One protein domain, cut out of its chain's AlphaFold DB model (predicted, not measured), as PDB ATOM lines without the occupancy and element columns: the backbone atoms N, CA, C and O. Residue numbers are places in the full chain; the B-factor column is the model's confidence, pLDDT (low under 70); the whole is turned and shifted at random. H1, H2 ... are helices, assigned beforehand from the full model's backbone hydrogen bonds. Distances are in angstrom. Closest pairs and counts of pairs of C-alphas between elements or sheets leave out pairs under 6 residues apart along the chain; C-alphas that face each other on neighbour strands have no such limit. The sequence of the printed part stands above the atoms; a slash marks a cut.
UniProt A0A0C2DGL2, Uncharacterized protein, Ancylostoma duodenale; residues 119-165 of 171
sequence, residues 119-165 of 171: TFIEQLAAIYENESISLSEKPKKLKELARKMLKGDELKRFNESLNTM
ATOM      1  N   THR A 119     -41.375 -16.022  13.077       78.25
ATOM      2  CA  THR A 119     -41.288 -14.646  12.578       78.25
ATOM      3  C   THR A 119     -40.758 -13.626  13.592       78.25
ATOM      4  O   THR A 119     -40.041 -12.713  13.202       78.25
ATOM      5  N   PHE A 120     -41.065 -13.756  14.886       80.38
ATOM      6  CA  PHE A 120     -40.518 -12.874  15.922       80.38
ATOM      7  C   PHE A 120     -39.038 -13.164  16.175       80.38
ATOM      8  O   PHE A 120     -38.258 -12.235  16.353       80.38
ATOM      9  N   ILE A 121     -38.637 -14.440  16.154       78.69
ATOM     10  CA  ILE A 121     -37.233 -14.843  16.329       78.69
ATOM     11  C   ILE A 121     -36.384 -14.356  15.147       78.69
ATOM     12  O   ILE A 121     -35.318 -13.789  15.363       78.69
ATOM     13  N   GLU A 122     -36.880 -14.515  13.920       82.50
ATOM     14  CA  GLU A 122     -36.215 -14.027  12.703       82.50
ATOM     15  C   GLU A 122     -36.056 -12.495  12.721       82.50
ATOM     16  O   GLU A 122     -34.969 -11.980  12.469       82.50
ATOM     17  N   GLN A 123     -37.102 -11.751  13.104       83.69
ATOM     18  CA  GLN A 123     -37.026 -10.288  13.206       83.69
ATOM     19  C   GLN A 123     -36.134  -9.810  14.358       83.69
ATOM     20  O   GLN A 123     -35.482  -8.772  14.240       83.69
ATOM     21  N   LEU A 124     -36.071 -10.557  15.466       83.88
ATOM     22  CA  LEU A 124     -35.126 -10.284  16.548       83.88
ATOM     23  C   LEU A 124     -33.681 -10.447  16.067       83.88
ATOM     24  O   LEU A 124     -32.879  -9.537  16.272       83.88
ATOM     25  N   ALA A 125     -33.362 -11.574  15.424       83.25
ATOM     26  CA  ALA A 125     -32.026 -11.855  14.897       83.25
ATOM     27  C   ALA A 125     -31.582 -10.765  13.914       83.25
ATOM     28  O   ALA A 125     -30.505 -10.197  14.082       83.25
ATOM     29  N   ALA A 126     -32.471 -10.351  13.005       87.69
ATOM     30  CA  ALA A 126     -32.204  -9.268  12.064       87.69
ATOM     31  C   ALA A 126     -31.841  -7.934  12.746       87.69
ATOM     32  O   ALA A 126     -31.055  -7.168  12.200       87.69
ATOM     33  N   ILE A 127     -32.366  -7.626  13.939       85.75
ATOM     34  CA  ILE A 127     -31.983  -6.411  14.687       85.75
ATOM     35  C   ILE A 127     -30.608  -6.572  15.351       85.75
ATOM     36  O   ILE A 127     -29.846  -5.606  15.444       85.75
ATOM     37  N   TYR A 128     -30.284  -7.774  15.831       78.44
ATOM     38  CA  TYR A 128     -28.991  -8.054  16.455       78.44
ATOM     39  C   TYR A 128     -27.850  -8.098  15.438       78.44
ATOM     40  O   TYR A 128     -26.797  -7.526  15.715       78.44
ATOM     41  N   GLU A 129     -28.073  -8.719  14.284       82.94
ATOM     42  CA  GLU A 129     -27.082  -8.915  13.218       82.94
ATOM     43  C   GLU A 129     -26.896  -7.672  12.343       82.94
ATOM     44  O   GLU A 129     -25.883  -7.535  11.667       82.94
ATOM     45  N   ASN A 130     -27.837  -6.725  12.370       83.19
ATOM     46  CA  ASN A 130     -27.706  -5.497  11.600       83.19
ATOM     47  C   ASN A 130     -26.659  -4.564  12.232       83.19
ATOM     48  O   ASN A 130     -26.894  -3.920  13.262       83.19
ATOM     49  N   GLU A 131     -25.496  -4.509  11.589       80.69
ATOM     50  CA  GLU A 131     -24.348  -3.681  11.970       80.69
ATOM     51  C   GLU A 131     -24.599  -2.182  11.766       80.69
ATOM     52  O   GLU A 131     -23.999  -1.359  12.457       80.69
ATOM     53  N   SER A 132     -25.548  -1.816  10.897       85.31
ATOM     54  CA  SER A 132     -25.964  -0.426  10.673       85.31
ATOM     55  C   SER A 132     -26.829   0.131  11.810       85.31
ATOM     56  O   SER A 132     -27.082   1.332  11.855       85.31
ATOM     57  N   ILE A 133     -27.314  -0.715  12.729       81.44
ATOM     58  CA  ILE A 133     -28.074  -0.283  13.908       81.44
ATOM     59  C   ILE A 133     -27.096  -0.106  15.062       81.44
ATOM     60  O   ILE A 133     -26.510  -1.073  15.558       81.44
ATOM     61  N   SER A 134     -26.964   1.128  15.544       81.81
ATOM     62  CA  SER A 134     -26.092   1.416  16.678       81.81
ATOM     63  C   SER A 134     -26.532   0.653  17.938       81.81
ATOM     64  O   SER A 134     -27.718   0.389  18.161       81.81
ATOM     65  N   LEU A 135     -25.579   0.301  18.807       77.00
ATOM     66  CA  LEU A 135     -25.860  -0.442  20.045       77.00
ATOM     67  C   LEU A 135     -26.858   0.285  20.965       77.00
ATOM     68  O   LEU A 135     -27.598  -0.365  21.699       77.00
ATOM     69  N   SER A 136     -26.906   1.619  20.907       80.31
ATOM     70  CA  SER A 136     -27.861   2.448  21.650       80.31
ATOM     71  C   SER A 136     -29.267   2.452  21.028       80.31
ATOM     72  O   SER A 136     -30.253   2.686  21.733       80.31
ATOM     73  N   GLU A 137     -29.394   2.148  19.734       85.06
ATOM     74  CA  GLU A 137     -30.669   2.046  19.018       85.06
ATOM     75  C   GLU A 137     -31.266   0.637  19.023       85.06
ATOM     76  O   GLU A 137     -32.492   0.500  18.977       85.06
ATOM     77  N   LYS A 138     -30.440  -0.412  19.145       82.44
ATOM     78  CA  LYS A 138     -30.906  -1.806  19.256       82.44
ATOM     79  C   LYS A 138     -31.992  -1.989  20.332       82.44
ATOM     80  O   LYS A 138     -33.061  -2.496  19.988       82.44
ATOM     81  N   PRO A 139     -31.837  -1.509  21.586       83.50
ATOM     82  CA  PRO A 139     -32.902  -1.620  22.582       83.50
ATOM     83  C   PRO A 139     -34.211  -0.930  22.170       83.50
ATOM     84  O   PRO A 139     -35.286  -1.431  22.499       83.50
ATOM     85  N   LYS A 140     -34.154   0.196  21.442       86.50
ATOM     86  CA  LYS A 140     -35.358   0.902  20.967       86.50
ATOM     87  C   LYS A 140     -36.103   0.061  19.929       86.50
ATOM     88  O   LYS A 140     -37.293  -0.188  20.100       86.50
ATOM     89  N   LYS A 141     -35.391  -0.462  18.927       86.62
ATOM     90  CA  LYS A 141     -35.983  -1.307  17.874       86.62
ATOM     91  C   LYS A 141     -36.528  -2.629  18.415       86.62
ATOM     92  O   LYS A 141     -37.597  -3.072  18.000       86.62
ATOM     93  N   LEU A 142     -35.856  -3.227  19.401       85.62
ATOM     94  CA  LEU A 142     -36.345  -4.428  20.085       85.62
ATOM     95  C   LEU A 142     -37.634  -4.150  20.874       85.62
ATOM     96  O   LEU A 142     -38.562  -4.957  20.827       85.62
ATOM     97  N   LYS A 143     -37.736  -2.995  21.553       86.88
ATOM     98  CA  LYS A 143     -38.976  -2.569  22.232       86.88
ATOM     99  C   LYS A 143     -40.124  -2.359  21.244       86.88
ATOM    100  O   LYS A 143     -41.254  -2.740  21.542       86.88
ATOM    101  N   GLU A 144     -39.859  -1.781  20.076       89.50
ATOM    102  CA  GLU A 144     -40.873  -1.607  19.030       89.50
ATOM    103  C   GLU A 144     -41.357  -2.943  18.461       89.50
ATOM    104  O   GLU A 144     -42.566  -3.161  18.360       89.50
ATOM    105  N   LEU A 145     -40.434  -3.861  18.153       87.19
ATOM    106  CA  LEU A 145     -40.767  -5.208  17.692       87.19
ATOM    107  C   LEU A 145     -41.612  -5.960  18.732       87.19
ATOM    108  O   LEU A 145     -42.638  -6.556  18.403       87.19
ATOM    109  N   ALA A 146     -41.231  -5.866  20.007       85.88
ATOM    110  CA  ALA A 146     -41.981  -6.451  21.109       85.88
ATOM    111  C   ALA A 146     -43.389  -5.868  21.240       85.88
ATOM    112  O   ALA A 146     -44.336  -6.626  21.393       85.88
ATOM    113  N   ARG A 147     -43.560  -4.544  21.136       86.75
ATOM    114  CA  ARG A 147     -44.892  -3.911  21.168       86.75
ATOM    115  C   ARG A 147     -45.782  -4.353  20.007       86.75
ATOM    116  O   ARG A 147     -46.991  -4.449  20.185       86.75
ATOM    117  N   LYS A 148     -45.196  -4.608  18.832       86.06
ATOM    118  CA  LYS A 148     -45.933  -5.074  17.648       86.06
ATOM    119  C   LYS A 148     -46.373  -6.534  17.767       86.06
ATOM    120  O   LYS A 148     -47.458  -6.869  17.303       86.06
ATOM    121  N   MET A 149     -45.545  -7.396  18.360       82.25
ATOM    122  CA  MET A 149     -45.738  -8.852  18.292       82.25
ATOM    123  C   MET A 149     -46.114  -9.521  19.619       82.25
ATOM    124  O   MET A 149     -46.657 -10.622  19.605       82.25
ATOM    125  N   LEU A 150     -45.857  -8.877  20.759       83.00
ATOM    126  CA  LEU A 150     -46.166  -9.389  22.096       83.00
ATOM    127  C   LEU A 150     -47.318  -8.600  22.725       83.00
ATOM    128  O   LEU A 150     -47.499  -7.411  22.463       83.00
ATOM    129  N   LYS A 151     -48.092  -9.249  23.603       81.75
ATOM    130  CA  LYS A 151     -49.215  -8.628  24.327       81.75
ATOM    131  C   LYS A 151     -49.220  -9.038  25.801       81.75
ATOM    132  O   LYS A 151     -48.651 -10.061  26.177       81.75
ATOM    133  N   GLY A 152     -49.872  -8.231  26.641       82.06
ATOM    134  CA  GLY A 152     -50.061  -8.522  28.066       82.06
ATOM    135  C   GLY A 152     -48.749  -8.808  28.807       82.06
ATOM    136  O   GLY A 152     -47.767  -8.075  28.666       82.06
ATOM    137  N   ASP A 153     -48.724  -9.898  29.571       78.25
ATOM    138  CA  ASP A 153     -47.574 -10.286  30.396       78.25
ATOM    139  C   ASP A 153     -46.293 -10.584  29.598       78.25
ATOM    140  O   ASP A 153     -45.193 -10.440  30.133       78.25
ATOM    141  N   GLU A 154     -46.397 -10.982  28.326       74.12
ATOM    142  CA  GLU A 154     -45.219 -11.230  27.479       74.12
ATOM    143  C   GLU A 154     -44.460  -9.946  27.178       74.12
ATOM    144  O   GLU A 154     -43.237  -9.902  27.313       74.12
ATOM    145  N   LEU A 155     -45.193  -8.892  26.816       83.00
ATOM    146  CA  LEU A 155     -44.614  -7.585  26.536       83.00
ATOM    147  C   LEU A 155     -43.941  -7.016  27.789       83.00
ATOM    148  O   LEU A 155     -42.839  -6.471  27.711       83.00
ATOM    149  N   LYS A 156     -44.579  -7.178  28.955       81.19
ATOM    150  CA  LYS A 156     -44.033  -6.723  30.237       81.19
ATOM    151  C   LYS A 156     -42.697  -7.408  30.554       81.19
ATOM    152  O   LYS A 156     -41.694  -6.719  30.730       81.19
ATOM    153  N   ARG A 157     -42.655  -8.744  30.521       77.50
ATOM    154  CA  ARG A 157     -41.437  -9.533  30.809       77.50
ATOM    155  C   ARG A 157     -40.308  -9.277  29.813       77.50
ATOM    156  O   ARG A 157     -39.138  -9.251  30.195       77.50
ATOM    157  N   PHE A 158     -40.641  -9.093  28.535       81.38
ATOM    158  CA  PHE A 158     -39.647  -8.786  27.511       81.38
ATOM    159  C   PHE A 158     -39.016  -7.408  27.742       81.38
ATOM    160  O   PHE A 158     -37.796  -7.274  27.701       81.38
ATOM    161  N   ASN A 159     -39.826  -6.398  28.070       80.25
ATOM    162  CA  ASN A 159     -39.325  -5.061  28.395       80.25
ATOM    163  C   ASN A 159     -38.451  -5.054  29.656       80.25
ATOM    164  O   ASN A 159     -37.425  -4.378  29.675       80.25
ATOM    165  N   GLU A 160     -38.825  -5.821  30.683       81.00
ATOM    166  CA  GLU A 160     -38.004  -6.018  31.884       81.00
ATOM    167  C   GLU A 160     -36.651  -6.660  31.537       81.00
ATOM    168  O   GLU A 160     -35.613  -6.171  31.976       81.00
ATOM    169  N   SER A 161     -36.645  -7.686  30.679       75.88
ATOM    170  CA  SER A 161     -35.416  -8.357  30.224       75.88
ATOM    171  C   SER A 161     -34.521  -7.445  29.379       75.88
ATOM    172  O   SER A 161     -33.303  -7.469  29.518       75.88
ATOM    173  N   LEU A 162     -35.094  -6.592  28.523       77.25
ATOM    174  CA  LEU A 162     -34.313  -5.617  27.755       77.25
ATOM    175  C   LEU A 162     -33.634  -4.568  28.637       77.25
ATOM    176  O   LEU A 162     -32.557  -4.096  28.290       77.25
ATOM    177  N   ASN A 163     -34.250  -4.191  29.760       71.50
ATOM    178  CA  ASN A 163     -33.658  -3.224  30.683       71.50
ATOM    179  C   ASN A 163     -32.469  -3.817  31.465       71.50
ATOM    180  O   ASN A 163     -31.652  -3.059  31.982       71.50
ATOM    181  N   THR A 164     -32.361  -5.148  31.555       69.12
ATOM    182  CA  THR A 164     -31.243  -5.840  32.219       69.12
ATOM    183  C   THR A 164     -30.162  -6.320  31.246       69.12
ATOM    184  O   THR A 164     -29.042  -6.606  31.675       69.12
ATOM    185  N   MET A 165     -30.449  -6.372  29.940       65.81
ATOM    186  CA  MET A 165     -29.460  -6.711  28.915       65.81
ATOM    187  C   MET A 165     -28.412  -5.607  28.753       65.81
ATOM    188  O   MET A 165     -28.721  -4.466  28.410       65.81
TER     189      MET A 165
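What this domain is: This is residues 119 to 165 of the 171 residues of an uncharacterized protein of Ancylostoma duodenale (UniProt A0A0C2DGL2). Three helices of similar length fold back and forth as a shallow, open trough, with H2 along its bottom and H1 and H3 packed on H2 without meeting each other. The printed part has 47 residues, with named helices H1, H2, H3 in that order and no named strand; the class is all helix. It is compact, with a radius of gyration of the C-alphas of 10.4 A, and flat, spanning 31 by 23 by 12 A.

Where its parts are: Find C-alpha 119 at (-41.288, -14.646, 12.578); from there H1 runs 15.3 A to residue 129. H2, residues 138 to 149, covers 16.4 A. H3, residues 153 to 164, covers 17.0 A and ends at C-alpha 164, (-31.243, -5.840, 32.219).

How they stand to each other: H1 and H2 form a helical hairpin and touch, closest at the C-alphas of Ile 127 and Lys 138, 6.6 A apart; their tilt is a shallow 8 degrees, opposite ways. H2 and H3 form another, closest at the C-alphas of Ala 146 and Leu 155, 6.1 A, at a shallow 4 degrees, opposite ways. H1 and H3 are apart. In H1, H2 and H3, every O i to N i+4 pair is within hydrogen-bond range.

The domain as a whole: Look at Ser 132 and Asp 153, whose C-alphas are the two farthest apart, 30.9 A. The printed part has no cut and no long link. Residues 164 to 165 have pLDDT under 70.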